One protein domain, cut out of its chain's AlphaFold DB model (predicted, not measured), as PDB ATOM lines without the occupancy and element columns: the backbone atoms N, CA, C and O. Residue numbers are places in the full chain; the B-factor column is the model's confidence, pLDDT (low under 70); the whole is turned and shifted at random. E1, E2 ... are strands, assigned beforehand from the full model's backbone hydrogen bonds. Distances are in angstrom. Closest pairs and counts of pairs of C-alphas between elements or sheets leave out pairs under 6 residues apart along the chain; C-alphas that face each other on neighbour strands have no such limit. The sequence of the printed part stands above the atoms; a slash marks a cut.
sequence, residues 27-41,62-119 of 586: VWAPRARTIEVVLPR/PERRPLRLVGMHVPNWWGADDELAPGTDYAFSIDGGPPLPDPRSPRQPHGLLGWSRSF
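What this domain is: This is residues 27 to 41 and 62 to 119 of the 586 residues of the protein "Malto-oligosyltrehalose trehalohydrolase" of Oerskovia enterophila (UniProt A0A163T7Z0). There is little regular structure: a small antiparallel sheet of three strands, in the order E2, E1, E4, with the short strand E3 outside it and one long stretch with no named element, residues 95 to 119. Residues 95 to 119, with no named element, fold back so that 116 to 117 pair with E4. The 73 printed residues hold no named helix and, along the chain, E1 to E4, all strand, with only 18 residues in them; the whole is compact, with a radius of gyration of the C-alphas of 11.8 A and spans of 34 by 23 by 21 A.

How they stand to each other: Start at residues 27 to 28, which pair antiparallel with residues 77 to 78 of E3, residues 77 to 79; E3 pairs with no named strand. Next look at inner strand E1, residues 35 to 39: it is antiparallel to E2, residues 63 to 66, at 154 degrees, with N 39 and O 63 at 2.8 A. E1 is antiparallel to E4, residues 89 to 94, at 155 degrees, with N 38 and O 91 at 2.8 A.

Where its parts are: Find C-alpha 35 at (249.593, 191.671, 142.356), where E1 begins its 13.1 A. E4, 17.1 A long, ends at C-alpha 94, (245.333, 190.869, 144.034).

The domain as a whole: Residues 42 to 61 are not printed; C-alphas 41 and 62 are 4.8 A apart. Residues 71 to 74 have pLDDT under 70.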
ATOM      1  N   VAL A  27     251.970 199.660 146.303       93.31
ATOM      2  CA  VAL A  27     250.939 199.289 147.285       93.31
ATOM      3  C   VAL A  27     251.442 198.317 148.359       93.31
ATOM      4  O   VAL A  27     252.185 197.369 148.090       93.31
ATOM      5  N   TRP A  28     251.004 198.536 149.601       93.81
ATOM      6  CA  TRP A  28     251.246 197.631 150.726       93.81
ATOM      7  C   TRP A  28     250.196 196.518 150.775       93.81
ATOM      8  O   TRP A  28     249.000 196.796 150.895       93.81
ATOM      9  N   ALA A  29     250.639 195.259 150.702       94.19
ATOM     10  CA  ALA A  29     249.746 194.101 150.643       94.19
ATOM     11  C   ALA A  29     250.422 192.814 151.179       94.19
ATOM     12  O   ALA A  29     250.857 191.951 150.412       94.19
ATOM     13  N   PRO A  30     250.510 192.644 152.515       92.31
ATOM     14  CA  PRO A  30     251.319 191.616 153.183       92.31
ATOM     15  C   PRO A  30     250.707 190.216 153.241       92.31
ATOM     16  O   PRO A  30     251.169 189.368 154.004       92.31
ATOM     17  N   ARG A  31     249.646 189.968 152.471       91.62
ATOM     18  CA  ARG A  31     249.011 188.648 152.335       91.62
ATOM     19  C   ARG A  31     248.964 188.154 150.889       91.62
ATOM     20  O   ARG A  31     248.691 186.974 150.687       91.62
ATOM     21  N   ALA A  32     249.223 189.039 149.925       93.38
ATOM     22  CA  ALA A  32     249.208 188.723 148.507       93.38
ATOM     23  C   ALA A  32     250.370 187.794 148.125       93.38
ATOM     24  O   ALA A  32     251.455 187.844 148.709       93.38
ATOM     25  N   ARG A  33     250.134 186.967 147.112       93.06
ATOM     26  CA  ARG A  33     251.108 186.099 146.437       93.06
ATOM     27  C   ARG A  33     251.475 186.662 145.068       93.06
ATOM     28  O   ARG A  33     252.609 186.485 144.632       93.06
ATOM     29  N   THR A  34     250.529 187.331 144.412       93.69
ATOM     30  CA  THR A  34     250.721 188.119 143.193       93.69
ATOM     31  C   THR A  34     249.876 189.388 143.246       93.69
ATOM     32  O   THR A  34     248.770 189.395 143.790       93.69
ATOM     33  N   ILE A  35     250.380 190.469 142.648       95.69
ATOM     34  CA  ILE A  35     249.593 191.671 142.356       95.69
ATOM     35  C   ILE A  35     249.890 192.103 140.928       95.69
ATOM     36  O   ILE A  35     251.030 192.013 140.474       95.69
ATOM     37  N   GLU A  36     248.871 192.583 140.231       95.69
ATOM     38  CA  GLU A  36     248.984 193.223 138.925       95.69
ATOM     39  C   GLU A  36     248.444 194.654 139.012       95.69
ATOM     40  O   GLU A  36     247.417 194.879 139.657       95.69
ATOM     41  N   VAL A  37     249.079 195.607 138.325       95.31
ATOM     42  CA  VAL A  37     248.381 196.831 137.912       95.31
ATOM     43  C   VAL A  37     247.594 196.526 136.641       95.31
ATOM     44  O   VAL A  37     248.103 195.916 135.698       95.31
ATOM     45  N   VAL A  38     246.331 196.931 136.643       95.44
ATOM     46  CA  VAL A  38     245.382 196.775 135.546       95.44
ATOM     47  C   VAL A  38     245.168 198.149 134.918       95.44
ATOM     48  O   VAL A  38     244.874 199.108 135.633       95.44
ATOM     49  N   LEU A  39     245.330 198.247 133.599       93.12
ATOM     50  CA  LEU A  39     245.269 199.488 132.823       93.12
ATOM     51  C   LEU A  39     244.200 199.381 131.718       93.12
ATOM     52  O   LEU A  39     244.009 198.300 131.150       93.12
ATOM     53  N   PRO A  40     243.490 200.474 131.378       87.69
ATOM     54  CA  PRO A  40     242.558 200.471 130.261       87.69
ATOM     55  C   PRO A  40     243.333 200.224 128.966       87.69
ATOM     56  O   PRO A  40     244.375 200.836 128.717       87.69
ATOM     57  N   ARG A  41     242.823 199.333 128.113       74.75
ATOM     58  CA  ARG A  41     243.466 199.064 126.829       74.75
ATOM     59  C   ARG A  41     243.360 200.305 125.942       74.75
ATOM     60  O   ARG A  41     242.273 200.652 125.485       74.75
ATOM     61  N   PRO A  62     241.415 194.502 129.304       84.94
ATOM     62  CA  PRO A  62     242.352 195.466 129.860       84.94
ATOM     63  C   PRO A  62     243.754 194.872 129.980       84.94
ATOM     64  O   PRO A  62     243.932 193.667 130.163       84.94
ATOM     65  N   GLU A  63     244.761 195.735 129.908       91.12
ATOM     66  CA  GLU A  63     246.149 195.320 130.071       91.12
ATOM     67  C   GLU A  63     246.433 195.009 131.549       91.12
ATOM     68  O   GLU A  63     245.998 195.741 132.438       91.12
ATOM     69  N   ARG A  64     247.171 193.929 131.820       92.62
ATOM     70  CA  ARG A  64     247.611 193.528 133.163       92.62
ATOM     71  C   ARG A  64     249.132 193.442 133.184       92.62
ATOM     72  O   ARG A  64     249.714 192.744 132.355       92.62
ATOM     73  N   ARG A  65     249.773 194.144 134.122       93.69
ATOM     74  CA  ARG A  65     251.231 194.121 134.325       93.69
ATOM     75  C   ARG A  65     251.546 193.676 135.755       93.69
ATOM     76  O   ARG A  65     251.012 194.281 136.687       93.69
ATOM     77  N   PRO A  66     252.389 192.650 135.969       93.25
ATOM     78  CA  PRO A  66     252.712 192.177 137.310       93.25
ATOM     79  C   PRO A  66     253.538 193.212 138.083       93.25
ATOM     80  O   PRO A  66     254.455 193.824 137.537       93.25
ATOM     81  N   LEU A  67     253.242 193.368 139.372       92.12
ATOM     82  CA  LEU A  67     254.069 194.125 140.307       92.12
ATOM     83  C   LEU A  67     255.171 193.228 140.883       92.12
ATOM     84  O   LEU A  67     254.983 192.023 141.071       92.12
ATOM     85  N   ARG A  68     256.309 193.824 141.236       89.94
ATOM     86  CA  ARG A  68     257.413 193.160 141.944       89.94
ATOM     87  C   ARG A  68     257.452 193.609 143.401       89.94
ATOM     88  O   ARG A  68     257.024 194.714 143.722       89.94
ATOM     89  N   LEU A  69     258.006 192.784 144.289       86.50
ATOM     90  CA  LEU A  69     258.312 193.225 145.652       86.50
ATOM     91  C   LEU A  69     259.414 194.296 145.615       86.50
ATOM     92  O   LEU A  69     260.469 194.066 145.025       86.50
ATOM     93  N   VAL A  70     259.170 195.438 146.264       78.69
ATOM     94  CA  VAL A  70     260.034 196.638 146.230       78.69
ATOM     95  C   VAL A  70     261.451 196.352 146.746       78.69
ATOM     96  O   VAL A  70     262.432 196.866 146.214       78.69
ATOM     97  N   GLY A  71     261.581 195.490 147.755       61.94
ATOM     98  CA  GLY A  71     262.871 194.989 148.223       61.94
ATOM     99  C   GLY A  71     262.813 194.438 149.644       61.94
ATOM    100  O   GLY A  71     261.807 194.553 150.339       61.94
ATOM    101  N   MET A  72     263.921 193.862 150.118       54.59
ATOM    102  CA  MET A  72     264.008 193.334 151.492       54.59
ATOM    103  C   MET A  72     263.980 194.423 152.582       54.59
ATOM    104  O   MET A  72     263.798 194.099 153.753       54.59
ATOM    105  N   HIS A  73     264.184 195.692 152.214       54.22
ATOM    106  CA  HIS A  73     264.228 196.830 153.135       54.22
ATOM    107  C   HIS A  73     262.859 197.505 153.347       54.22
ATOM    108  O   HIS A  73     262.666 198.117 154.393       54.22
ATOM    109  N   VAL A  74     261.901 197.328 152.425       65.81
ATOM    110  CA  VAL A  74     260.484 197.705 152.608       65.81
ATOM    111  C   VAL A  74     259.626 196.436 152.461       65.81
ATOM    112  O   VAL A  74     259.102 196.142 151.382       65.81
ATOM    113  N   PRO A  75     259.557 195.584 153.502       71.31
ATOM    114  CA  PRO A  75     258.977 194.254 153.378       71.31
ATOM    115  C   PRO A  75     257.481 194.320 153.057       71.31
ATOM    116  O   PRO A  75     256.736 195.080 153.669       71.31
ATOM    117  N   ASN A  76     257.025 193.439 152.162       82.88
ATOM    118  CA  ASN A  76     255.617 193.275 151.769       82.88
ATOM    119  C   ASN A  76     254.981 194.429 150.965       82.88
ATOM    120  O   ASN A  76     253.755 194.475 150.810       82.88
ATOM    121  N   TRP A  77     255.800 195.336 150.441       90.50
ATOM    122  CA  TRP A  77     255.381 196.345 149.474       90.50
ATOM    123  C   TRP A  77     255.617 195.873 148.041       90.50
ATOM    124  O   TRP A  77     256.659 195.288 147.731       90.50
ATOM    125  N   TRP A  78     254.649 196.148 147.170       91.69
ATOM    126  CA  TRP A  78     254.635 195.773 145.759       91.69
ATOM    127  C   TRP A  78     254.658 197.027 144.889       91.69
ATOM    128  O   TRP A  78     253.946 197.976 145.194       91.69
ATOM    129  N   GLY A  79     255.426 197.032 143.803       90.88
ATOM    130  CA  GLY A  79     255.520 198.160 142.881       90.88
ATOM    131  C   GLY A  79     255.616 197.743 141.420       90.88
ATOM    132  O   GLY A  79     256.128 196.667 141.106       90.88
ATOM    133  N   ALA A  80     255.123 198.598 140.526       88.56
ATOM    134  CA  ALA A  80     255.320 198.443 139.086       88.56
ATOM    135  C   ALA A  80     256.796 198.662 138.717       88.56
ATOM    136  O   ALA A  80     257.548 199.262 139.491       88.56
ATOM    137  N   ASP A  81     257.223 198.215 137.537       84.31
ATOM    138  CA  ASP A  81     258.540 198.589 137.001       84.31
ATOM    139  C   ASP A  81     258.543 200.036 136.477       84.31
ATOM    140  O   ASP A  81     259.479 200.779 136.765       84.31
ATOM    141  N   ASP A  82     257.464 200.434 135.793       84.88
ATOM    142  CA  ASP A  82     257.299 201.737 135.138       84.88
ATOM    143  C   ASP A  82     256.472 202.744 135.960       84.88
ATOM    144  O   ASP A  82     255.697 202.389 136.854       84.88
ATOM    145  N   GLU A  83     256.572 204.016 135.574       89.06
ATOM    146  CA  GLU A  83     255.668 205.095 135.981       89.06
ATOM    147  C   GLU A  83     254.458 205.220 135.039       89.06
ATOM    148  O   GLU A  83     254.543 204.954 133.838       89.06
ATOM    149  N   LEU A  84     253.316 205.657 135.576       88.88
ATOM    150  CA  LEU A  84     252.135 206.021 134.797       88.88
ATOM    151  C   LEU A  84     252.163 207.512 134.464       88.88
ATOM    152  O   LEU A  84     252.249 208.356 135.355       88.88
ATOM    153  N   ALA A  85     251.972 207.841 133.186       90.38
ATOM    154  CA  ALA A  85     251.738 209.219 132.765       90.38
ATOM    155  C   ALA A  85     250.534 209.826 133.531       90.38
ATOM    156  O   ALA A  85     249.569 209.100 133.799       90.38
ATOM    157  N   PRO A  86     250.540 211.124 133.882       90.31
ATOM    158  CA  PRO A  86     249.434 211.761 134.598       90.31
ATOM    159  C   PRO A  86     248.091 211.634 133.866       90.31
ATOM    160  O   PRO A  86     248.020 211.765 132.646       90.31
ATOM    161  N   GLY A  87     247.011 211.390 134.611       91.31
ATOM    162  CA  GLY A  87     245.677 211.171 134.049       91.31
ATOM    163  C   GLY A  87     245.399 209.739 133.569       91.31
ATOM    164  O   GLY A  87     244.308 209.489 133.057       91.31
ATOM    165  N   THR A  88     246.329 208.798 133.754       93.75
ATOM    166  CA  THR A  88     246.140 207.372 133.426       93.75
ATOM    167  C   THR A  88     245.227 206.698 134.448       93.75
ATOM    168  O   THR A  88     245.498 206.763 135.647       93.75
ATOM    169  N   ASP A  89     244.174 206.015 133.989       95.44
ATOM    170  CA  ASP A  89     243.343 205.178 134.865       95.44
ATOM    171  C   ASP A  89     244.044 203.855 135.208       95.44
ATOM    172  O   ASP A  89     244.663 203.232 134.345       95.44
ATOM    173  N   TYR A  90     243.928 203.408 136.459       95.56
ATOM    174  CA  TYR A  90     244.504 202.158 136.948       95.56
ATOM    175  C   TYR A  90     243.727 201.556 138.129       95.56
ATOM    176  O   TYR A  90     243.068 202.242 138.914       95.56
ATOM    177  N   ALA A  91     243.851 200.244 138.287       96.12
ATOM    178  CA  ALA A  91     243.369 199.489 139.441       96.12
ATOM    179  C   ALA A  91     244.382 198.387 139.788       96.12
ATOM    180  O   ALA A  91     245.197 198.020 138.942       96.12
ATOM    181  N   PHE A  92     244.338 197.827 140.998       96.25
ATOM    182  CA  PHE A  92     245.157 196.658 141.345       96.25
ATOM    183  C   PHE A  92     244.317 195.380 141.371       96.25
ATOM    184  O   PHE A  92     243.202 195.368 141.889       96.25
ATOM    185  N   SER A  93     244.861 194.285 140.842       96.19
ATOM    186  CA  SER A  93     244.299 192.935 140.958       96.19
ATOM    187  C   SER A  93     245.192 192.110 141.880       96.19
ATOM    188  O   SER A  93     246.384 191.967 141.623       96.19
ATOM    189  N   ILE A  94     244.622 191.602 142.973       96.00
ATOM    190  CA  ILE A  94     245.333 190.869 144.034       96.00
ATOM    191  C   ILE A  94     245.001 189.384 143.895       96.00
ATOM    192  O   ILE A  94     243.821 189.036 143.869       96.00
ATOM    193  N   ASP A  95     246.008 188.511 143.806       95.31
ATOM    194  CA  ASP A  95     245.854 187.050 143.686       95.31
ATOM    195  C   ASP A  95     244.868 186.600 142.577       95.31
ATOM    196  O   ASP A  95     244.192 185.576 142.692       95.31
ATOM    197  N   GLY A  96     244.773 187.375 141.486       92.12
ATOM    198  CA  GLY A  96     243.847 187.140 140.366       92.12
ATOM    199  C   GLY A  96     242.397 187.591 140.612       92.12
ATOM    200  O   GLY A  96     241.517 187.299 139.804       92.12
ATOM    201  N   GLY A  97     242.133 188.296 141.715       93.12
ATOM    202  CA  GLY A  97     240.827 188.855 142.061       93.12
ATOM    203  C   GLY A  97     240.362 190.010 141.157       93.12
ATOM    204  O   GLY A  97     241.079 190.431 140.239       93.12
ATOM    205  N   PRO A  98     239.156 190.557 141.407       93.00
ATOM    206  CA  PRO A  98     238.650 191.710 140.663       93.00
ATOM    207  C   PRO A  98     239.589 192.922 140.814       93.00
ATOM    208  O   PRO A  98     240.233 193.053 141.859       93.00
ATOM    209  N   PRO A  99     239.674 193.818 139.814       94.06
ATOM    210  CA  PRO A  99     240.390 195.080 139.965       94.06
ATOM    211  C   PRO A  99     239.749 195.934 141.070       94.06
ATOM    212  O   PRO A  99     238.529 196.096 141.093       94.06
ATOM    213  N   LEU A 100     240.569 196.475 141.970       94.69
ATOM    214  CA  LEU A 100     240.166 197.343 143.079       94.69
ATOM    215  C   LEU A 100     240.863 198.712 142.987       94.69
ATOM    216  O   LEU A 100     241.977 198.789 142.456       94.69
ATOM    217  N   PRO A 101     240.265 199.784 143.539       93.88
ATOM    218  CA  PRO A 101     240.939 201.071 143.659       93.88
ATOM    219  C   PRO A 101     242.141 200.991 144.607       93.88
ATOM    220  O   PRO A 101     242.206 200.146 145.506       93.88
ATOM    221  N   ASP A 102     243.079 201.907 144.409       94.00
ATOM    222  CA  ASP A 102     244.297 202.060 145.198       94.00
ATOM    223  C   ASP A 102     243.983 202.611 146.611       94.00
ATOM    224  O   ASP A 102     243.356 203.667 146.716       94.00
ATOM    225  N   PRO A 103     244.437 201.967 147.708       92.75
ATOM    226  CA  PRO A 103     244.338 202.503 149.071       92.75
ATOM    227  C   PRO A 103     244.920 203.915 149.266       92.75
ATOM    228  O   PRO A 103     244.525 204.609 150.204       92.75
ATOM    229  N   ARG A 104     245.867 204.339 148.419       92.50
ATOM    230  CA  ARG A 104     246.464 205.686 148.382       92.50
ATOM    231  C   ARG A 104     246.044 206.490 147.142       92.50
ATOM    232  O   ARG A 104     246.682 207.488 146.823       92.50
ATOM    233  N   SER A 105     244.959 206.091 146.466       92.31
ATOM    234  CA  SER A 105     244.430 206.726 145.251       92.31
ATOM    235  C   SER A 105     244.452 208.264 145.328       92.31
ATOM    236  O   SER A 105     243.688 208.840 146.116       92.31
ATOM    237  N   PRO A 106     245.228 208.957 144.474       91.50
ATOM    238  CA  PRO A 106     245.256 210.415 144.473       91.50
ATOM    239  C   PRO A 106     244.018 211.028 143.794       91.50
ATOM    240  O   PRO A 106     243.755 212.219 143.983       91.50
ATOM    241  N   ARG A 107     243.255 210.237 143.016       91.69
ATOM    242  CA  ARG A 107     242.035 210.655 142.303       91.69
ATOM    243  C   ARG A 107     241.117 209.459 141.955       91.69
ATOM    244  O   ARG A 107     241.613 208.446 141.469       91.69
ATOM    245  N   GLN A 108     239.794 209.591 142.135       90.88
ATOM    246  CA  GLN A 108     238.773 208.567 141.804       90.88
ATOM    247  C   GLN A 108     237.718 209.111 140.812       90.88
ATOM    248  O   GLN A 108     236.593 209.415 141.214       90.88
ATOM    249  N   PRO A 109     238.027 209.211 139.506       90.62
ATOM    250  CA  PRO A 109     237.105 209.765 138.506       90.62
ATOM    251  C   PRO A 109     235.871 208.889 138.228       90.62
ATOM    252  O   PRO A 109     234.911 209.364 137.631       90.62
ATOM    253  N   HIS A 110     235.898 207.616 138.639       87.75
ATOM    254  CA  HIS A 110     234.871 206.609 138.339       87.75
ATOM    255  C   HIS A 110     234.059 206.190 139.581       87.75
ATOM    256  O   HIS A 110     233.546 205.072 139.650       87.75
ATOM    257  N   GLY A 111     233.960 207.076 140.578       79.94
ATOM    258  CA  GLY A 111     233.266 206.829 141.847       79.94
ATOM    259  C   GLY A 111     234.099 206.052 142.878       79.94
ATOM    260  O   GLY A 111     235.186 205.564 142.589       79.94
ATOM    261  N   LEU A 112     233.575 205.929 144.105       77.06
ATOM    262  CA  LEU A 112     234.331 205.516 145.307       77.06
ATOM    263  C   LEU A 112     234.971 204.112 145.264       77.06
ATOM    264  O   LEU A 112     235.868 203.832 146.058       77.06
ATOM    265  N   LEU A 113     234.473 203.225 144.398       83.06
ATOM    266  CA  LEU A 113     234.983 201.864 144.177       83.06
ATOM    267  C   LEU A 113     235.405 201.644 142.711       83.06
ATOM    268  O   LEU A 113     235.522 200.505 142.263       83.06
ATOM    269  N   GLY A 114     235.559 202.734 141.955       87.44
ATOM    270  CA  GLY A 114     235.926 202.714 140.549       87.44
ATOM    271  C   GLY A 114     237.420 202.494 140.335       87.44
ATOM    272  O   GLY A 114     238.153 202.042 141.214       87.44
ATOM    273  N   TRP A 115     237.887 202.822 139.133       93.69
ATOM    274  CA  TRP A 115     239.317 202.835 138.844       93.69
ATOM    275  C   TRP A 115     239.925 204.150 139.336       93.69
ATOM    276  O   TRP A 115     239.321 205.220 139.210       93.69
ATOM    277  N   SER A 116     241.123 204.049 139.898       94.81
ATOM    278  CA  SER A 116     241.938 205.184 140.334       94.81
ATOM    279  C   SER A 116     242.522 205.893 139.117       94.81
ATOM    280  O   SER A 116     242.632 205.293 138.051       94.81
ATOM    281  N   ARG A 117     242.945 207.148 139.263       93.94
ATOM    282  CA  ARG A 117     243.640 207.892 138.206       93.94
ATOM    283  C   ARG A 117     244.923 208.506 138.739       93.94
ATOM    284  O   ARG A 117     244.901 209.134 139.793       93.94
ATOM    285  N   SER A 118     246.028 208.349 138.011       93.56
ATOM    286  CA  SER A 118     247.285 209.020 138.346       93.56
ATOM    287  C   SER A 118     247.104 210.540 138.277       93.56
ATOM    288  O   SER A 118     246.398 211.072 137.414       93.56
ATOM    289  N   PHE A 119     247.734 211.259 139.199       91.75
ATOM    290  CA  PHE A 119     247.651 212.711 139.298       91.75
ATOM    291  C   PHE A 119     249.054 213.264 139.506       91.75
ATOM    292  O   PHE A 119     249.775 212.792 140.378       91.75
TER     293      PHE A 119